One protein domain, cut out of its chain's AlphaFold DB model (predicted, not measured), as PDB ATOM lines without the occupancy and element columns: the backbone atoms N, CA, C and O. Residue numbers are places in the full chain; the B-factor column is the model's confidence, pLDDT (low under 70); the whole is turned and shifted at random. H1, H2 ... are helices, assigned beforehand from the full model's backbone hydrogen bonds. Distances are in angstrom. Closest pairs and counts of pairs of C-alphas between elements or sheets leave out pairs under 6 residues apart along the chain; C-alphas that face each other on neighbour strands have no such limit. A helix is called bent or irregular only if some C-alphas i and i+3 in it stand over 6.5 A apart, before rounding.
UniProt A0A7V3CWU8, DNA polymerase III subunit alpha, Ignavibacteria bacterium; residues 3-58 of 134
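Overview. This is residues 3 to 58 of the 134 residues of the protein "DNA polymerase III subunit alpha" of Ignavibacteria bacterium (UniProt A0A7V3CWU8). Two short helices, H2 and H3, make a V, meeting where H2 begins and H3 nears its end, while a third helix, H1, is set apart from both. From the far end of H2, residues 34 to 46 fold back as a long stretch with no named element to the start of H3, across the open side of the V. The printed part has 56 residues with three named helices, in the order H1, H2, H3 along the chain, and no named strand; the class is all helix, with 28 of the 56 residues in named elements. The whole is compact, with a radius of gyration of the C-alphas of 10.6 A, and rounded, spanning 28 by 23 by 20 A.

Arrangement. H1, residues 9 to 16, touches no helix. It is apart from H2, residues 24 to 33, although the two follow each other in the chain. H1 is also apart from H3, residues 47 to 56. H2 and H3 touch, with 13 pairs of C-alphas within 8 A; the closest C-alphas are those of Lys 25 and Ser 55, 4.1 A apart. Their lines stand at a steep tilt of 57 degrees and run opposite ways, and their centres are 10.7 A apart. H2 is irregular: C-alphas 28 and 31 are 8.2 A apart, where about 5 A is found in a regular helix, and its line is a rough one. Every backbone O i to N i+4 pair is within hydrogen-bond range in H1 and H3; in H2 it is 2 of 6, beside 5 of 7 O i to N i+3 pairs.

Along the chain. Residues 3 to 5, a helical run too short to bear a name, open the printed part. H1 begins with C-alpha 9 at (-27.857, 41.285, 22.591) and ends at Ser 16, 10.0 A from first to last C-alpha. H2 runs from Ala 24, with its C-alpha at (-45.154, 46.642, 23.987), to Ile 33, a length of 12.5 A. Residues 35 to 37 are another short helical run without a name. H3 runs from Trp 47 to Arg 56, 14.1 A, and its last C-alpha is at (-47.052, 44.750, 31.920).

Size, cuts and confidence. The two C-alphas farthest apart are those of Gly 6 and Pro 35, 28.6 A, while those of Lys 3 and Ala 58, the first and last printed, are 15.5 A apart. The printed part has no cut. The link from H1 to H2 is short, with 7 residues, and the link from H2 to H3 is long, with 13 residues. The mean pLDDT of the printed part is 93.7, and no printed residue is under 70.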
ATOM      1  N   LYS A   3     -32.699  41.452  28.365       96.69
ATOM      2  CA  LYS A   3     -31.330  41.605  28.890       96.69
ATOM      3  C   LYS A   3     -31.200  41.277  30.386       96.69
ATOM      4  O   LYS A   3     -30.199  40.713  30.803       96.69
ATOM      5  N   ALA A   4     -32.222  41.586  31.188       96.31
ATOM      6  CA  ALA A   4     -32.249  41.248  32.615       96.31
ATOM      7  C   ALA A   4     -32.461  39.743  32.867       96.31
ATOM      8  O   ALA A   4     -32.095  39.252  33.925       96.31
ATOM      9  N   PHE A   5     -33.002  39.013  31.886       96.44
ATOM     10  CA  PHE A   5     -33.097  37.548  31.887       96.44
ATOM     11  C   PHE A   5     -31.798  36.872  31.400       96.44
ATOM     12  O   PHE A   5     -31.773  35.663  31.211       96.44
ATOM     13  N   GLY A   6     -30.724  37.637  31.166       96.88
ATOM     14  CA  GLY A   6     -29.440  37.107  30.695       96.88
ATOM     15  C   GLY A   6     -29.383  36.807  29.195       96.88
ATOM     16  O   GLY A   6     -28.404  36.231  28.731       96.88
ATOM     17  N   ILE A   7     -30.399  37.204  28.422       97.19
ATOM     18  CA  ILE A   7     -30.418  36.993  26.971       97.19
ATOM     19  C   ILE A   7     -29.385  37.893  26.293       97.19
ATOM     20  O   ILE A   7     -29.304  39.091  26.583       97.19
ATOM     21  N   SER A   8     -28.614  37.316  25.369       97.38
ATOM     22  CA  SER A   8     -27.579  38.037  24.625       97.38
ATOM     23  C   SER A   8     -28.166  39.117  23.709       97.38
ATOM     24  O   SER A   8     -29.254  38.959  23.152       97.38
ATOM     25  N   ASP A   9     -27.418  40.201  23.482       97.06
ATOM     26  CA  ASP A   9     -27.857  41.285  22.591       97.06
ATOM     27  C   ASP A   9     -28.090  40.780  21.143       97.06
ATOM     28  O   ASP A   9     -28.996  41.257  20.455       97.06
ATOM     29  N   ALA A  10     -27.339  39.762  20.698       96.44
ATOM     30  CA  ALA A  10     -27.519  39.123  19.390       96.44
ATOM     31  C   ALA A  10     -28.864  38.387  19.277       96.44
ATOM     32  O   ALA A  10     -29.585  38.552  18.291       96.44
ATOM     33  N   GLU A  11     -29.236  37.614  20.299       94.31
ATOM     34  CA  GLU A  11     -30.525  36.922  20.331       94.31
ATOM     35  C   GLU A  11     -31.685  37.916  20.450       94.31
ATOM     36  O   GLU A  11     -32.654  37.821  19.698       94.31
ATOM     37  N   ILE A  12     -31.557  38.937  21.307       95.69
ATOM     38  CA  ILE A  12     -32.547  40.020  21.412       95.69
ATOM     39  C   ILE A  12     -32.770  40.676  20.046       95.69
ATOM     40  O   ILE A  12     -33.916  40.901  19.654       95.69
ATOM     41  N   SER A  13     -31.694  40.943  19.303       94.88
ATOM     42  CA  SER A  13     -31.746  41.541  17.964       94.88
ATOM     43  C   SER A  13     -32.466  40.664  16.931       94.88
ATOM     44  O   SER A  13     -33.111  41.176  16.012       94.88
ATOM     45  N   ASN A  14     -32.411  39.336  17.064       92.12
ATOM     46  CA  ASN A  14     -33.132  38.423  16.168       92.12
ATOM     47  C   ASN A  14     -34.655  38.514  16.329       92.12
ATOM     48  O   ASN A  14     -35.377  38.349  15.343       92.12
ATOM     49  N   TYR A  15     -35.130  38.820  17.537       92.44
ATOM     50  CA  TYR A  15     -36.545  39.065  17.810       92.44
ATOM     51  C   TYR A  15     -36.946  40.513  17.508       92.44
ATOM     52  O   TYR A  15     -37.903  40.745  16.772       92.44
ATOM     53  N   SER A  16     -36.209  41.496  18.036       92.31
ATOM     54  CA  SER A  16     -36.602  42.912  17.989       92.31
ATOM     55  C   SER A  16     -36.716  43.471  16.575       92.31
ATOM     56  O   SER A  16     -37.619  44.259  16.314       92.31
ATOM     57  N   ARG A  17     -35.878  43.016  15.635       92.31
ATOM     58  CA  ARG A  17     -35.930  43.447  14.226       92.31
ATOM     59  C   ARG A  17     -37.210  43.042  13.493       92.31
ATOM     60  O   ARG A  17     -37.524  43.634  12.469       92.31
ATOM     61  N   LYS A  18     -37.924  42.033  13.991       91.81
ATOM     62  CA  LYS A  18     -39.169  41.517  13.400       91.81
ATOM     63  C   LYS A  18     -40.419  42.038  14.112       91.81
ATOM     64  O   LYS A  18     -41.528  41.647  13.750       91.81
ATOM     65  N   ILE A  19     -40.244  42.858  15.150       93.31
ATOM     66  CA  ILE A  19     -41.334  43.513  15.870       93.31
ATOM     67  C   ILE A  19     -41.572  44.882  15.208       93.31
ATOM     68  O   ILE A  19     -40.671  45.722  15.230       93.31
ATOM     69  N   PRO A  20     -42.763  45.132  14.636       93.12
ATOM     70  CA  PRO A  20     -43.130  46.422  14.070       93.12
ATOM     71  C   PRO A  20     -43.172  47.524  15.124       93.12
ATOM     72  O   PRO A  20     -43.243  47.269  16.329       93.12
ATOM     73  N   TRP A  21     -43.182  48.775  14.669       92.50
ATOM     74  CA  TRP A  21     -43.339  49.914  15.565       92.50
ATOM     75  C   TRP A  21     -44.730  49.892  16.214       92.50
ATOM     76  O   TRP A  21     -45.739  50.206  15.587       92.50
ATOM     77  N   THR A  22     -44.790  49.462  17.475       92.88
ATOM     78  CA  THR A  22     -46.039  49.313  18.223       92.88
ATOM     79  C   THR A  22     -45.809  49.389  19.734       92.88
ATOM     80  O   THR A  22     -44.676  49.329  20.219       92.88
ATOM     81  N   ASN A  23     -46.891  49.508  20.507       92.31
ATOM     82  CA  ASN A  23     -46.815  49.470  21.964       92.31
ATOM     83  C   ASN A  23     -46.470  48.048  22.448       92.31
ATOM     84  O   ASN A  23     -47.063  47.069  21.999       92.31
ATOM     85  N   ALA A  24     -45.566  47.931  23.426       92.75
ATOM     86  CA  ALA A  24     -45.154  46.642  23.987       92.75
ATOM     87  C   ALA A  24     -46.307  45.826  24.617       92.75
ATOM     88  O   ALA A  24     -46.184  44.609  24.758       92.75
ATOM     89  N   LYS A  25     -47.454  46.446  24.932       94.12
ATOM     90  CA  LYS A  25     -48.699  45.750  25.313       94.12
ATOM     91  C   LYS A  25     -49.180  44.750  24.260       94.12
ATOM     92  O   LYS A  25     -49.831  43.776  24.619       94.12
ATOM     93  N   ASN A  26     -48.839  44.972  22.994       94.62
ATOM     94  CA  ASN A  26     -49.247  44.121  21.882       94.62
ATOM     95  C   ASN A  26     -48.354  42.887  21.709       94.62
ATOM     96  O   ASN A  26     -48.730  41.982  20.972       94.62
ATOM     97  N   LEU A  27     -47.202  42.810  22.392       94.19
ATOM     98  CA  LEU A  27     -46.252  41.699  22.246       94.19
ATOM     99  C   LEU A  27     -46.882  40.301  22.412       94.19
ATOM    100  O   LEU A  27     -46.563  39.443  21.589       94.19
ATOM    101  N   PRO A  28     -47.795  40.042  23.377       93.00
ATOM    102  CA  PRO A  28     -48.408  38.718  23.531       93.00
ATOM    103  C   PRO A  28     -49.247  38.268  22.329       93.00
ATOM    104  O   PRO A  28     -49.479  37.077  22.172       93.00
ATOM    105  N   ARG A  29     -49.710  39.211  21.499       92.69
ATOM    106  CA  ARG A  29     -50.580  38.969  20.339       92.69
ATOM    107  C   ARG A  29     -49.969  39.501  19.041       92.69
ATOM    108  O   ARG A  29     -50.678  39.710  18.061       92.69
ATOM    109  N   ILE A  30     -48.659  39.755  19.015       93.81
ATOM    110  CA  ILE A  30     -48.027  40.488  17.910       93.81
ATOM    111  C   ILE A  30     -48.193  39.768  16.567       93.81
ATOM    112  O   ILE A  30     -48.412  40.416  15.552       93.81
ATOM    113  N   SER A  31     -48.141  38.434  16.573       91.38
ATOM    114  CA  SER A  31     -48.266  37.580  15.389       91.38
ATOM    115  C   SER A  31     -49.698  37.500  14.851       91.38
ATOM    116  O   SER A  31     -49.888  37.190  13.675       91.38
ATOM    117  N   GLU A  32     -50.698  37.797  15.687       91.62
ATOM    118  CA  GLU A  32     -52.099  37.941  15.276       91.62
ATOM    119  C   GLU A  32     -52.341  39.299  14.608       91.62
ATOM    120  O   GLU A  32     -53.126  39.397  13.669       91.62
ATOM    121  N   ILE A  33     -51.673  40.346  15.104       92.69
ATOM    122  CA  ILE A  33     -51.882  41.734  14.673       92.69
ATOM    123  C   ILE A  33     -51.083  42.044  13.400       92.69
ATOM    124  O   ILE A  33     -51.587  42.729  12.512       92.69
ATOM    125  N   PHE A  34     -49.849  41.544  13.306       93.38
ATOM    126  CA  PHE A  34     -48.909  41.887  12.241       93.38
ATOM    127  C   PHE A  34     -48.456  40.636  11.470       93.38
ATOM    128  O   PHE A  34     -47.779  39.772  12.042       93.38
ATOM    129  N   PRO A  35     -48.786  40.518  10.168       88.94
ATOM    130  CA  PRO A  35     -48.381  39.384   9.337       88.94
ATOM    131  C   PRO A  35     -46.866  39.141   9.300       88.94
ATOM    132  O   PRO A  35     -46.426  37.992   9.310       88.94
ATOM    133  N   GLU A  36     -46.059  40.201   9.301       86.62
ATOM    134  CA  GLU A  36     -44.595  40.144   9.308       86.62
ATOM    135  C   GLU A  36     -44.019  39.557  10.610       86.62
ATOM    136  O   GLU A  36     -42.920  38.995  10.616       86.62
ATOM    137  N   SER A  37     -44.786  39.600  11.703       91.50
ATOM    138  CA  SER A  37     -44.415  39.035  13.002       91.50
ATOM    139  C   SER A  37     -44.852  37.584  13.187       91.50
ATOM    140  O   SER A  37     -44.590  37.015  14.242       91.50
ATOM    141  N   LYS A  38     -45.461  36.935  12.184       89.06
ATOM    142  CA  LYS A  38     -45.886  35.523  12.281       89.06
ATOM    143  C   LYS A  38     -44.754  34.551  12.605       89.06
ATOM    144  O   LYS A  38     -45.001  33.505  13.190       89.06
ATOM    145  N   SER A  39     -43.521  34.891  12.224       89.50
ATOM    146  CA  SER A  39     -42.341  34.069  12.526       89.50
ATOM    147  C   SER A  39     -41.840  34.200  13.970       89.50
ATOM    148  O   SER A  39     -40.901  33.502  14.347       89.50
ATOM    149  N   LEU A  40     -42.414  35.110  14.764       90.88
ATOM    150  CA  LEU A  40     -42.080  35.277  16.172       90.88
ATOM    151  C   LEU A  40     -42.913  34.318  17.017       90.88
ATOM    152  O   LEU A  40     -44.139  34.410  17.051       90.88
ATOM    153  N   ASP A  41     -42.224  33.435  17.731       89.12
ATOM    154  CA  ASP A  41     -42.826  32.549  18.716       89.12
ATOM    155  C   ASP A  41     -42.368  32.954  20.119       89.12
ATOM    156  O   ASP A  41     -41.182  32.912  20.445       89.12
ATOM    157  N   PHE A  42     -43.328  33.351  20.952       93.00
ATOM    158  CA  PHE A  42     -43.112  33.703  22.355       93.00
ATOM    159  C   PHE A  42     -43.750  32.692  23.313       93.00
ATOM    160  O   PHE A  42     -43.911  32.984  24.494       93.00
ATOM    161  N   SER A  43     -44.156  31.515  22.832       90.38
ATOM    162  CA  SER A  43     -44.838  30.505  23.650       90.38
ATOM    163  C   SER A  43     -43.908  29.767  24.619       90.38
ATOM    164  O   SER A  43     -44.372  29.237  25.631       90.38
ATOM    165  N   LYS A  44     -42.599  29.752  24.336       93.44
ATOM    166  CA  LYS A  44     -41.580  29.035  25.116       93.44
ATOM    167  C   LYS A  44     -40.859  29.949  26.102       93.44
ATOM    168  O   LYS A  44     -40.648  31.133  25.839       93.44
ATOM    169  N   GLU A  45     -40.439  29.381  27.228       95.25
ATOM    170  CA  GLU A  45     -39.551  30.078  28.160       95.25
ATOM    171  C   GLU A  45     -38.136  30.230  27.569       95.25
ATOM    172  O   GLU A  45     -37.693  29.350  26.826       95.25
ATOM    173  N   PRO A  46     -37.418  31.327  27.876       95.44
ATOM    174  CA  PRO A  46     -37.820  32.433  28.760       95.44
ATOM    175  C   PRO A  46     -38.655  33.528  28.065       95.44
ATOM    176  O   PRO A  46     -39.089  34.490  28.702       95.44
ATOM    177  N   TRP A  47     -38.881  33.416  26.754       95.50
ATOM    178  CA  TRP A  47     -39.529  34.447  25.937       95.50
ATOM    179  C   TRP A  47     -40.986  34.717  26.321       95.50
ATOM    180  O   TRP A  47     -41.409  35.877  26.310       95.50
ATOM    181  N   LYS A  48     -41.716  33.688  26.757       95.81
ATOM    182  CA  LYS A  48     -43.064  33.816  27.322       95.81
ATOM    183  C   LYS A  48     -43.091  34.762  28.521       95.81
ATOM    184  O   LYS A  48     -43.844  35.742  28.517       95.81
ATOM    185  N   SER A  49     -42.231  34.526  29.511       96.88
ATOM    186  CA  SER A  49     -42.099  35.393  30.687       96.88
ATOM    187  C   SER A  49     -41.621  36.799  30.324       96.88
ATOM    188  O   SER A  49     -42.153  37.792  30.828       96.88
ATOM    189  N   ILE A  50     -40.658  36.907  29.404       96.88
ATOM    190  CA  ILE A  50     -40.120  38.189  28.928       96.88
ATOM    191  C   ILE A  50     -41.221  39.048  28.305       96.88
ATOM    192  O   ILE A  50     -41.335  40.226  28.647       96.88
ATOM    193  N   VAL A  51     -42.024  38.485  27.401       96.00
ATOM    194  CA  VAL A  51     -43.107  39.203  26.714       96.00
ATOM    195  C   VAL A  51     -44.223  39.574  27.678       96.00
ATOM    196  O   VAL A  51     -44.691  40.716  27.655       96.00
ATOM    197  N   HIS A  52     -44.599  38.662  28.573       95.62
ATOM    198  CA  HIS A  52     -45.581  38.957  29.607       95.62
ATOM    199  C   HIS A  52     -45.136  40.150  30.465       95.62
ATOM    200  O   HIS A  52     -45.850  41.150  30.556       95.62
ATOM    201  N   LEU A  53     -43.920  40.115  31.013       96.38
ATOM    202  CA  LEU A  53     -43.411  41.206  31.840       96.38
ATOM    203  C   LEU A  53     -43.230  42.506  31.043       96.38
ATOM    204  O   LEU A  53     -43.614  43.572  31.523       96.38
ATOM    205  N   ALA A  54     -42.709  42.436  29.814       95.38
ATOM    206  CA  ALA A  54     -42.552  43.601  28.943       95.38
ATOM    207  C   ALA A  54     -43.891  44.299  28.660       95.38
ATOM    208  O   ALA A  54     -43.964  45.525  28.729       95.38
ATOM    209  N   SER A  55     -44.957  43.533  28.406       95.19
ATOM    210  CA  SER A  55     -46.301  44.079  28.188       95.19
ATOM    211  C   SER A  55     -46.876  44.753  29.439       95.19
ATOM    212  O   SER A  55     -47.491  45.816  29.341       95.19
ATOM    213  N   ARG A  56     -46.614  44.194  30.629       94.62
ATOM    214  CA  ARG A  56     -47.052  44.750  31.920       94.62
ATOM    215  C   ARG A  56     -46.387  46.086  32.243       94.62
ATOM    216  O   ARG A  56     -47.049  46.965  32.787       94.62
ATOM    217  N   ILE A  57     -45.113  46.256  31.885       94.19
ATOM    218  CA  ILE A  57     -44.351  47.483  32.175       94.19
ATOM    219  C   ILE A  57     -44.316  48.484  31.011       94.19
ATOM    220  O   ILE A  57     -43.622  49.492  31.094       94.19
ATOM    221  N   ALA A  58     -45.050  48.237  29.922       91.00
ATOM    222  CA  ALA A  58     -44.967  49.020  28.686       91.00
ATOM    223  C   ALA A  58     -45.162  50.537  28.881       91.00
ATOM    224  O   ALA A  58     -44.500  51.333  28.217       91.00
TER     225      ALA A  58